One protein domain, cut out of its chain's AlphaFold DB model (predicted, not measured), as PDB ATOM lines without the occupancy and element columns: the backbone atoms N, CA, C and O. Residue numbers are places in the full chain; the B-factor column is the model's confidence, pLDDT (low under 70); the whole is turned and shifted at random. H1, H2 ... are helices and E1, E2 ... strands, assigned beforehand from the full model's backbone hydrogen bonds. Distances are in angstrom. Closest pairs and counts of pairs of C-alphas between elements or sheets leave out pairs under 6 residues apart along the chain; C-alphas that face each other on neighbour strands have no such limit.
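Overview. This is residues 29 to 95 of the 102 residues of the protein "Fe2OG dioxygenase domain-containing protein" of Kalmanozyma brasiliensis (strain GHG001) (UniProt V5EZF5). A four-stranded antiparallel sheet, E1 E6 E3 E4, makes a twisted slab, and a small two-stranded sheet, E2 and E5, lies over one of its faces with a gap between them, so that the two sheets are partly and loosely face to face. The short helix H1 is at one end of the domain, between E5 and E6 along the chain, and the unnamed loops make up much of the rest. The printed part has 67 residues with six named strands and one named helix, in the order E1 E2 E3 E4 E5 H1 E6. It is mostly strand, though under half of its residues, 33 of 67, are in named elements. The whole is compact, with a radius of gyration of the C-alphas of 12.3 A and spans of 35 by 24 by 16 A.

Along the chain. In the larger sheet, E3 is the longest strand, residues 54 to 60, 19.6 A from first to last C-alpha, beginning at C-alpha 54 at (-5.791, -23.279, 83.972). E4 is residues 67 to 72, 16.1 A. E6 is residues 88 to 91, 10.5 A, ending at C-alpha 91 at (-15.710, -26.627, 88.421). E1 is residues 29 to 32, 8.3 A, beginning at C-alpha 29 at (-16.743, -27.574, 92.870). In the smaller sheet, E2 is residues 43 to 46, 10.0 A, and E5 is residues 76 to 79, 10.1 A. H1 is residues 82 to 85, 5.0 A.

Arrangement. In the larger sheet E1 and E4 are the edge strands, and from edge to edge the strands' lines turn by 44 degrees. E3 and E4 form a hairpin, antiparallel at 159 degrees, with N 59 and O 67 at 2.8 A, within hydrogen-bond range. E6 and E3 are antiparallel neighbours at 150 degrees, with N 58 and O 90 at 2.8 A. E1 and E6 are antiparallel at 174 degrees, with N 29 and O 91 at 2.8 A. In the smaller sheet E2 and E5 are antiparallel at 159 degrees, with N 43 and O 79 at 2.9 A. E4 and E5 meet only through their link. E3 and E5 are apart, and so are E2 and E6. H1 is not on the larger sheet; its closest C-alpha to E2 is that of Arg 84, 7.3 A from that of Ile 43. H1 is too short for an O i to N i+4 pair, and its one O i to N i+3 pair is within range.

Size, cuts and confidence. The two C-alphas farthest apart are those of Asn 37 and Gly 52, 36.3 A, and those of Leu 29 and Asp 95, the first and last printed residues, are 13.3 A apart. The links E4 to E5, E5 to H1 and H1 to E6 are tight, the other three short, and none is long. The printed part has no cut. The mean pLDDT of the printed part of this model is 96.3, and no printed residue is under 70.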
ATOM      1  N   LEU A  29     -15.890 -28.415  92.050       97.56
ATOM      2  CA  LEU A  29     -16.743 -27.574  92.870       97.56
ATOM      3  C   LEU A  29     -18.168 -27.679  92.345       97.56
ATOM      4  O   LEU A  29     -18.457 -27.242  91.230       97.56
ATOM      5  N   SER A  30     -19.056 -28.260  93.151       97.94
ATOM      6  CA  SER A  30     -20.467 -28.396  92.793       97.94
ATOM      7  C   SER A  30     -21.071 -27.034  92.416       97.94
ATOM      8  O   SER A  30     -20.834 -26.059  93.137       97.94
ATOM      9  N   PRO A  31     -21.873 -26.939  91.336       98.44
ATOM     10  CA  PRO A  31     -22.472 -25.677  90.913       98.44
ATOM     11  C   PRO A  31     -23.315 -25.025  92.013       98.44
ATOM     12  O   PRO A  31     -24.281 -25.620  92.501       98.44
ATOM     13  N   HIS A  32     -22.986 -23.791  92.386       98.50
ATOM     14  CA  HIS A  32     -23.686 -23.065  93.444       98.50
ATOM     15  C   HIS A  32     -23.637 -21.547  93.244       98.50
ATOM     16  O   HIS A  32     -22.908 -21.025  92.403       98.50
ATOM     17  N   VAL A  33     -24.453 -20.843  94.029       98.31
ATOM     18  CA  VAL A  33     -24.357 -19.395  94.221       98.31
ATOM     19  C   VAL A  33     -23.756 -19.155  95.600       98.31
ATOM     20  O   VAL A  33     -24.215 -19.740  96.585       98.31
ATOM     21  N   ASP A  34     -22.764 -18.275  95.678       97.94
ATOM     22  CA  ASP A  34     -22.165 -17.859  96.942       97.94
ATOM     23  C   ASP A  34     -23.221 -17.296  97.895       97.94
ATOM     24  O   ASP A  34     -24.096 -16.517  97.494       97.94
ATOM     25  N   LEU A  35     -23.107 -17.665  99.176       97.31
ATOM     26  CA  LEU A  35     -24.089 -17.394 100.231       97.31
ATOM     27  C   LEU A  35     -24.642 -15.958 100.163       97.31
ATOM     28  O   LEU A  35     -24.004 -15.002 100.610       97.31
ATOM     29  N   VAL A  36     -25.856 -15.820  99.617       95.75
ATOM     30  CA  VAL A  36     -26.477 -14.536  99.222       95.75
ATOM     31  C   VAL A  36     -26.640 -13.546 100.370       95.75
ATOM     32  O   VAL A  36     -26.488 -12.345 100.177       95.75
ATOM     33  N   ASN A  37     -26.860 -14.059 101.581       93.69
ATOM     34  CA  ASN A  37     -27.043 -13.257 102.793       93.69
ATOM     35  C   ASN A  37     -25.751 -13.086 103.609       93.69
ATOM     36  O   ASN A  37     -25.789 -12.514 104.696       93.69
ATOM     37  N   ARG A  38     -24.619 -13.620 103.132       93.75
ATOM     38  CA  ARG A  38     -23.325 -13.554 103.829       93.75
ATOM     39  C   ARG A  38     -22.303 -12.730 103.058       93.75
ATOM     40  O   ARG A  38     -21.586 -11.941 103.666       93.75
ATOM     41  N   PHE A  39     -22.234 -12.912 101.743       93.31
ATOM     42  CA  PHE A  39     -21.263 -12.230 100.896       93.31
ATOM     43  C   PHE A  39     -21.938 -11.165 100.049       93.31
ATOM     44  O   PHE A  39     -22.962 -11.395  99.408       93.31
ATOM     45  N   ALA A  40     -21.336  -9.985 100.056       91.88
ATOM     46  CA  ALA A  40     -21.735  -8.866  99.229       91.88
ATOM     47  C   ALA A  40     -21.554  -9.141  97.725       91.88
ATOM     48  O   ALA A  40     -20.984 -10.152  97.319       91.88
ATOM     49  N   ASP A  41     -22.042  -8.214  96.902       92.31
ATOM     50  CA  ASP A  41     -21.670  -8.160  95.490       92.31
ATOM     51  C   ASP A  41     -20.169  -7.863  95.312       92.31
ATOM     52  O   ASP A  41     -19.567  -7.197  96.161       92.31
ATOM     53  N   GLY A  42     -19.592  -8.320  94.197       92.06
ATOM     54  CA  GLY A  42     -18.174  -8.135  93.875       92.06
ATOM     55  C   GLY A  42     -17.266  -9.209  94.475       92.06
ATOM     56  O   GLY A  42     -16.382  -8.911  95.278       92.06
ATOM     57  N   ILE A  43     -17.468 -10.463  94.067       94.69
ATOM     58  CA  ILE A  43     -16.629 -11.596  94.480       94.69
ATOM     59  C   ILE A  43     -15.437 -11.698  93.532       94.69
ATOM     60  O   ILE A  43     -15.610 -11.728  92.315       94.69
ATOM     61  N   ILE A  44     -14.229 -11.732  94.089       96.06
ATOM     62  CA  ILE A  44     -12.984 -11.852  93.328       96.06
ATOM     63  C   ILE A  44     -12.506 -13.297  93.410       96.06
ATOM     64  O   ILE A  44     -12.285 -13.812  94.506       96.06
ATOM     65  N   LEU A  45     -12.292 -13.918  92.255       97.19
ATOM     66  CA  LEU A  45     -11.672 -15.232  92.149       97.19
ATOM     67  C   LEU A  45     -10.301 -15.067  91.495       97.19
ATOM     68  O   LEU A  45     -10.192 -14.539  90.386       97.19
ATOM     69  N   CYS A  46      -9.262 -15.519  92.187       97.69
ATOM     70  CA  CYS A  46      -7.885 -15.488  91.708       97.69
ATOM     71  C   CYS A  46      -7.414 -16.923  91.473       97.69
ATOM     72  O   CYS A  46      -7.460 -17.740  92.393       97.69
ATOM     73  N   SER A  47      -6.958 -17.220  90.257       97.75
ATOM     74  CA  SER A  47      -6.501 -18.564  89.891       97.75
ATOM     75  C   SER A  47      -4.985 -18.659  89.983       97.75
ATOM     76  O   SER A  47      -4.274 -17.828  89.421       97.75
ATOM     77  N   PHE A  48      -4.484 -19.689  90.661       97.06
ATOM     78  CA  PHE A  48      -3.053 -19.910  90.863       97.06
ATOM     79  C   PHE A  48      -2.671 -21.336  90.467       97.06
ATOM     80  O   PHE A  48      -3.351 -22.293  90.826       97.06
ATOM     81  N   GLY A  49      -1.564 -21.471  89.745       94.75
ATOM     82  CA  GLY A  49      -1.021 -22.746  89.283       94.75
ATOM     83  C   GLY A  49       0.264 -22.552  88.468       94.75
ATOM     84  O   GLY A  49       0.745 -21.422  88.331       94.75
ATOM     85  N   PRO A  50       0.843 -23.624  87.908       95.12
ATOM     86  CA  PRO A  50       1.972 -23.507  86.988       95.12
ATOM     87  C   PRO A  50       1.645 -22.643  85.758       95.12
ATOM     88  O   PRO A  50       0.491 -22.442  85.386       95.12
ATOM     89  N   GLN A  51       2.673 -22.104  85.108       94.56
ATOM     90  CA  GLN A  51       2.492 -21.309  83.891       94.56
ATOM     91  C   GLN A  51       1.951 -22.185  82.755       94.56
ATOM     92  O   GLN A  51       2.370 -23.329  82.594       94.56
ATOM     93  N   GLY A  52       1.022 -21.641  81.965       91.62
ATOM     94  CA  GLY A  52       0.387 -22.369  80.861       91.62
ATOM     95  C   GLY A  52      -0.717 -23.345  81.282       91.62
ATOM     96  O   GLY A  52      -1.285 -24.003  80.417       91.62
ATOM     97  N   THR A  53      -1.052 -23.428  82.574       92.69
ATOM     98  CA  THR A  53      -2.202 -24.203  83.059       92.69
ATOM     99  C   THR A  53      -3.411 -23.306  83.326       92.69
ATOM    100  O   THR A  53      -3.325 -22.074  83.317       92.69
ATOM    101  N   GLY A  54      -4.557 -23.932  83.565       94.19
ATOM    102  CA  GLY A  54      -5.791 -23.279  83.972       94.19
ATOM    103  C   GLY A  54      -6.882 -24.311  84.211       94.19
ATOM    104  O   GLY A  54      -6.644 -25.509  84.076       94.19
ATOM    105  N   THR A  55      -8.072 -23.834  84.545       95.69
ATOM    106  CA  THR A  55      -9.269 -24.666  84.697       95.69
ATOM    107  C   THR A  55     -10.452 -23.985  84.028       95.69
ATOM    108  O   THR A  55     -10.439 -22.767  83.839       95.69
ATOM    109  N   VAL A  56     -11.471 -24.743  83.647       96.88
ATOM    110  CA  VAL A  56     -12.741 -24.184  83.187       96.88
ATOM    111  C   VAL A  56     -13.719 -24.086  84.351       96.88
ATOM    112  O   VAL A  56     -14.062 -25.084  84.982       96.88
ATOM    113  N   MET A  57     -14.206 -22.870  84.596       97.88
ATOM    114  CA  MET A  57     -15.360 -22.635  85.451       97.88
ATOM    115  C   MET A  57     -16.633 -22.680  84.607       97.88
ATOM    116  O   MET A  57     -16.762 -21.970  83.606       97.88
ATOM    117  N   ASP A  58     -17.570 -23.516  85.033       98.00
ATOM    118  CA  ASP A  58     -18.865 -23.703  84.398       98.00
ATOM    119  C   ASP A  58     -19.893 -22.771  85.053       98.00
ATOM    120  O   ASP A  58     -20.042 -22.761  86.277       98.00
ATOM    121  N   PHE A  59     -20.624 -22.017  84.237       98.38
ATOM    122  CA  PHE A  59     -21.707 -21.132  84.652       98.38
ATOM    123  C   PHE A  59     -23.038 -21.667  84.127       98.38
ATOM    124  O   PHE A  59     -23.213 -21.914  82.934       98.38
ATOM    125  N   THR A  60     -24.008 -21.842  85.023       98.31
ATOM    126  CA  THR A  60     -25.344 -22.353  84.692       98.31
ATOM    127  C   THR A  60     -26.426 -21.403  85.190       98.31
ATOM    128  O   THR A  60     -26.319 -20.827  86.273       98.31
ATOM    129  N   HIS A  61     -27.479 -21.246  84.391       97.69
ATOM    130  CA  HIS A  61     -28.598 -20.349  84.660       97.69
ATOM    131  C   HIS A  61     -29.907 -21.020  84.245       97.69
ATOM    132  O   HIS A  61     -29.943 -21.781  83.284       97.69
ATOM    133  N   GLU A  62     -31.003 -20.728  84.943       96.25
ATOM    134  CA  GLU A  62     -32.279 -21.433  84.738       96.25
ATOM    135  C   GLU A  62     -32.892 -21.217  83.347       96.25
ATOM    136  O   GLU A  62     -33.622 -22.063  82.842       96.25
ATOM    137  N   ARG A  63     -32.626 -20.057  82.740       96.69
ATOM    138  CA  ARG A  63     -33.251 -19.612  81.479       96.69
ATOM    139  C   ARG A  63     -32.271 -19.355  80.338       96.69
ATOM    140  O   ARG A  63     -32.693 -18.900  79.281       96.69
ATOM    141  N   GLN A  64     -30.975 -19.543  80.569       96.81
ATOM    142  CA  GLN A  64     -29.927 -19.209  79.599       96.81
ATOM    143  C   GLN A  64     -29.052 -20.439  79.361       96.81
ATOM    144  O   GLN A  64     -29.010 -21.339  80.200       96.81
ATOM    145  N   ALA A  65     -28.391 -20.492  78.205       97.31
ATOM    146  CA  ALA A  65     -27.439 -21.555  77.918       97.31
ATOM    147  C   ALA A  65     -26.285 -21.523  78.931       97.31
ATOM    148  O   ALA A  65     -25.948 -20.469  79.471       97.31
ATOM    149  N   SER A  66     -25.704 -22.690  79.201       96.62
ATOM    150  CA  SER A  66     -24.506 -22.771  80.029       96.62
ATOM    151  C   SER A  66     -23.337 -22.079  79.339       96.62
ATOM    152  O   SER A  66     -23.159 -22.205  78.129       96.62
ATOM    153  N   GLU A  67     -22.537 -21.389  80.140       96.88
ATOM    154  CA  GLU A  67     -21.333 -20.696  79.701       96.88
ATOM    155  C   GLU A  67     -20.113 -21.337  80.361       96.88
ATOM    156  O   GLU A  67     -20.174 -21.801  81.501       96.88
ATOM    157  N   HIS A  68     -18.992 -21.364  79.647       96.75
ATOM    158  CA  HIS A  68     -17.762 -22.008  80.102       96.75
ATOM    159  C   HIS A  68     -16.606 -21.023  79.990       96.75
ATOM    160  O   HIS A  68     -16.253 -20.586  78.892       96.75
ATOM    161  N   LEU A  69     -16.004 -20.676  81.126       96.94
ATOM    162  CA  LEU A  69     -14.929 -19.697  81.184       96.94
ATOM    163  C   LEU A  69     -13.612 -20.376  81.540       96.94
ATOM    164  O   LEU A  69     -13.457 -20.911  82.636       96.94
ATOM    165  N   PHE A  70     -12.640 -20.307  80.632       97.00
ATOM    166  CA  PHE A  70     -11.275 -20.717  80.941       97.00
ATOM    167  C   PHE A  70     -10.597 -19.683  81.847       97.00
ATOM    168  O   PHE A  70     -10.490 -18.507  81.495       97.00
ATOM    169  N   LEU A  71     -10.120 -20.143  83.000       97.12
ATOM    170  CA  LEU A  71      -9.392 -19.381  84.004       97.12
ATOM    171  C   LEU A  71      -7.911 -19.792  83.965       97.12
ATOM    172  O   LEU A  71      -7.532 -20.783  84.598       97.12
ATOM    173  N   PRO A  72      -7.050 -19.077  83.215       97.00
ATOM    174  CA  PRO A  72      -5.625 -19.378  83.203       97.00
ATOM    175  C   PRO A  72      -4.986 -19.058  84.557       97.00
ATOM    176  O   PRO A  72      -5.448 -18.177  85.290       97.00
ATOM    177  N   SER A  73      -3.886 -19.735  84.886       97.19
ATOM    178  CA  SER A  73      -3.080 -19.379  86.055       97.19
ATOM    179  C   SER A  73      -2.648 -17.907  86.002       97.19
ATOM    180  O   SER A  73      -2.219 -17.409  84.958       97.19
ATOM    181  N   GLY A  74      -2.786 -17.201  87.125       97.75
ATOM    182  CA  GLY A  74      -2.537 -15.765  87.253       97.75
ATOM    183  C   GLY A  74      -3.722 -14.877  86.866       97.75
ATOM    184  O   GLY A  74      -3.626 -13.656  86.986       97.75
ATOM    185  N   SER A  75      -4.838 -15.455  86.413       97.69
ATOM    186  CA  SER A  75      -6.041 -14.685  86.094       97.69
ATOM    187  C   SER A  75      -6.812 -14.248  87.337       97.69
ATOM    188  O   SER A  75      -6.778 -14.885  88.394       97.69
ATOM    189  N   VAL A  76      -7.547 -13.148  87.168       96.62
ATOM    190  CA  VAL A  76      -8.514 -12.635  88.134       96.62
ATOM    191  C   VAL A  76      -9.844 -12.463  87.417       96.62
ATOM    192  O   VAL A  76      -9.905 -11.781  86.393       96.62
ATOM    193  N   VAL A  77     -10.907 -13.044  87.966       95.94
ATOM    194  CA  VAL A  77     -12.281 -12.795  87.520       95.94
ATOM    195  C   VAL A  77     -13.087 -12.165  88.649       95.94
ATOM    196  O   VAL A  77     -12.866 -12.444  89.828       95.94
ATOM    197  N   VAL A  78     -14.005 -11.273  88.280       96.06
ATOM    198  CA  VAL A  78     -14.906 -10.599  89.213       96.06
ATOM    199  C   VAL A  78     -16.333 -11.002  88.885       96.06
ATOM    200  O   VAL A  78     -16.834 -10.682  87.807       96.06
ATOM    201  N   LEU A  79     -16.998 -11.667  89.826       96.19
ATOM    202  CA  LEU A  79     -18.428 -11.939  89.744       96.19
ATOM    203  C   LEU A  79     -19.181 -10.767  90.365       96.19
ATOM    204  O   LEU A  79     -18.968 -10.425  91.533       96.19
ATOM    205  N   SER A  80     -20.054 -10.143  89.577       95.06
ATOM    206  CA  SER A  80     -20.895  -9.045  90.050       95.06
ATOM    207  C   SER A  80     -22.262  -9.017  89.388       95.06
ATOM    208  O   SER A  80     -22.435  -9.568  88.296       95.06
ATOM    209  N   GLY A  81     -23.239  -8.391  90.050       95.25
ATOM    210  CA  GLY A  81     -24.614  -8.328  89.562       95.25
ATOM    211  C   GLY A  81     -25.160  -9.722  89.240       95.25
ATOM    212  O   GLY A  81     -24.992 -10.656  90.023       95.25
ATOM    213  N   GLN A  82     -25.771  -9.888  88.065       96.62
ATOM    214  CA  GLN A  82     -26.380 -11.164  87.671       96.62
ATOM    215  C   GLN A  82     -25.401 -12.340  87.753       96.62
ATOM    216  O   GLN A  82     -25.767 -13.389  88.267       96.62
ATOM    217  N   ALA A  83     -24.134 -12.170  87.357       96.44
ATOM    218  CA  ALA A  83     -23.147 -13.252  87.417       96.44
ATOM    219  C   ALA A  83     -22.881 -13.754  88.851       96.44
ATOM    220  O   ALA A  83     -22.503 -14.906  89.036       96.44
ATOM    221  N   ARG A  84     -23.086 -12.905  89.868       96.94
ATOM    222  CA  ARG A  84     -22.937 -13.264  91.286       96.94
ATOM    223  C   ARG A  84     -24.234 -13.779  91.910       96.94
ATOM    224  O   ARG A  84     -24.166 -14.507  92.900       96.94
ATOM    225  N   TYR A  85     -25.396 -13.347  91.425       97.69
ATOM    226  CA  TYR A  85     -26.687 -13.621  92.071       97.69
ATOM    227  C   TYR A  85     -27.539 -14.666  91.344       97.69
ATOM    228  O   TYR A  85     -28.170 -15.486  92.007       97.69
ATOM    229  N   ASP A  86     -27.519 -14.669  90.014       98.19
ATOM    230  CA  ASP A  86     -28.460 -15.432  89.183       98.19
ATOM    231  C   ASP A  86     -27.801 -16.664  88.540       98.19
ATOM    232  O   ASP A  86     -28.483 -17.610  88.144       98.19
ATOM    233  N   TRP A  87     -26.470 -16.665  88.430       98.56
ATOM    234  CA  TRP A  87     -25.703 -17.753  87.827       98.56
ATOM    235  C   TRP A  87     -25.049 -18.619  88.896       98.56
ATOM    236  O   TRP A  87     -24.328 -18.128  89.766       98.56
ATOM    237  N   LYS A  88     -25.257 -19.934  88.800       98.69
ATOM    238  CA  LYS A  88     -24.477 -20.904  89.568       98.69
ATOM    239  C   LYS A  88     -23.139 -21.105  88.879       98.69
ATOM    240  O   LYS A  88     -23.122 -21.371  87.679       98.69
ATOM    241  N   HIS A  89     -22.057 -21.047  89.639       98.56
ATOM    242  CA  HIS A  89     -20.718 -21.342  89.151       98.56
ATOM    243  C   HIS A  89     -20.176 -22.613  89.809       98.56
ATOM    244  O   HIS A  89     -20.534 -22.946  90.943       98.56
ATOM    245  N   GLY A  90     -19.340 -23.346  89.085       98.19
ATOM    246  CA  GLY A  90     -18.720 -24.578  89.561       98.19
ATOM    247  C   GLY A  90     -17.519 -24.973  88.715       98.19
ATOM    248  O   GLY A  90     -17.226 -24.353  87.698       98.19
ATOM    249  N   ILE A  91     -16.820 -26.012  89.152       97.62
ATOM    250  CA  ILE A  91     -15.710 -26.627  88.421       97.62
ATOM    251  C   ILE A  91     -16.064 -28.103  88.292       97.62
ATOM    252  O   ILE A  91     -16.255 -28.785  89.300       97.62
ATOM    253  N   SER A  92     -16.206 -28.594  87.067       96.38
ATOM    254  CA  SER A  92     -16.481 -30.012  86.835       96.38
ATOM    255  C   SER A  92     -15.346 -30.893  87.370       96.38
ATOM    256  O   SER A  92     -14.177 -30.611  87.139       96.38
ATOM    257  N   ALA A  93     -15.699 -31.998  88.027       96.38
ATOM    258  CA  ALA A  93     -14.752 -33.011  88.488       96.38
ATOM    259  C   ALA A  93     -14.208 -33.823  87.295       96.38
ATOM    260  O   ALA A  93     -14.853 -34.770  86.834       96.38
ATOM    261  N   ARG A  94     -13.065 -33.406  86.735       93.31
ATOM    262  CA  ARG A  94     -12.428 -34.033  85.562       93.31
ATOM    263  C   ARG A  94     -10.928 -33.759  85.520       93.31
ATOM    264  O   ARG A  94     -10.483 -32.710  85.959       93.31
ATOM    265  N   ASP A  95     -10.166 -34.668  84.914       89.81
ATOM    266  CA  ASP A  95      -8.702 -34.538  84.817       89.81
ATOM    267  C   ASP A  95      -8.227 -33.582  83.710       89.81
ATOM    268  O   ASP A  95      -7.073 -33.156  83.704       89.81
TER     269      ASP A  95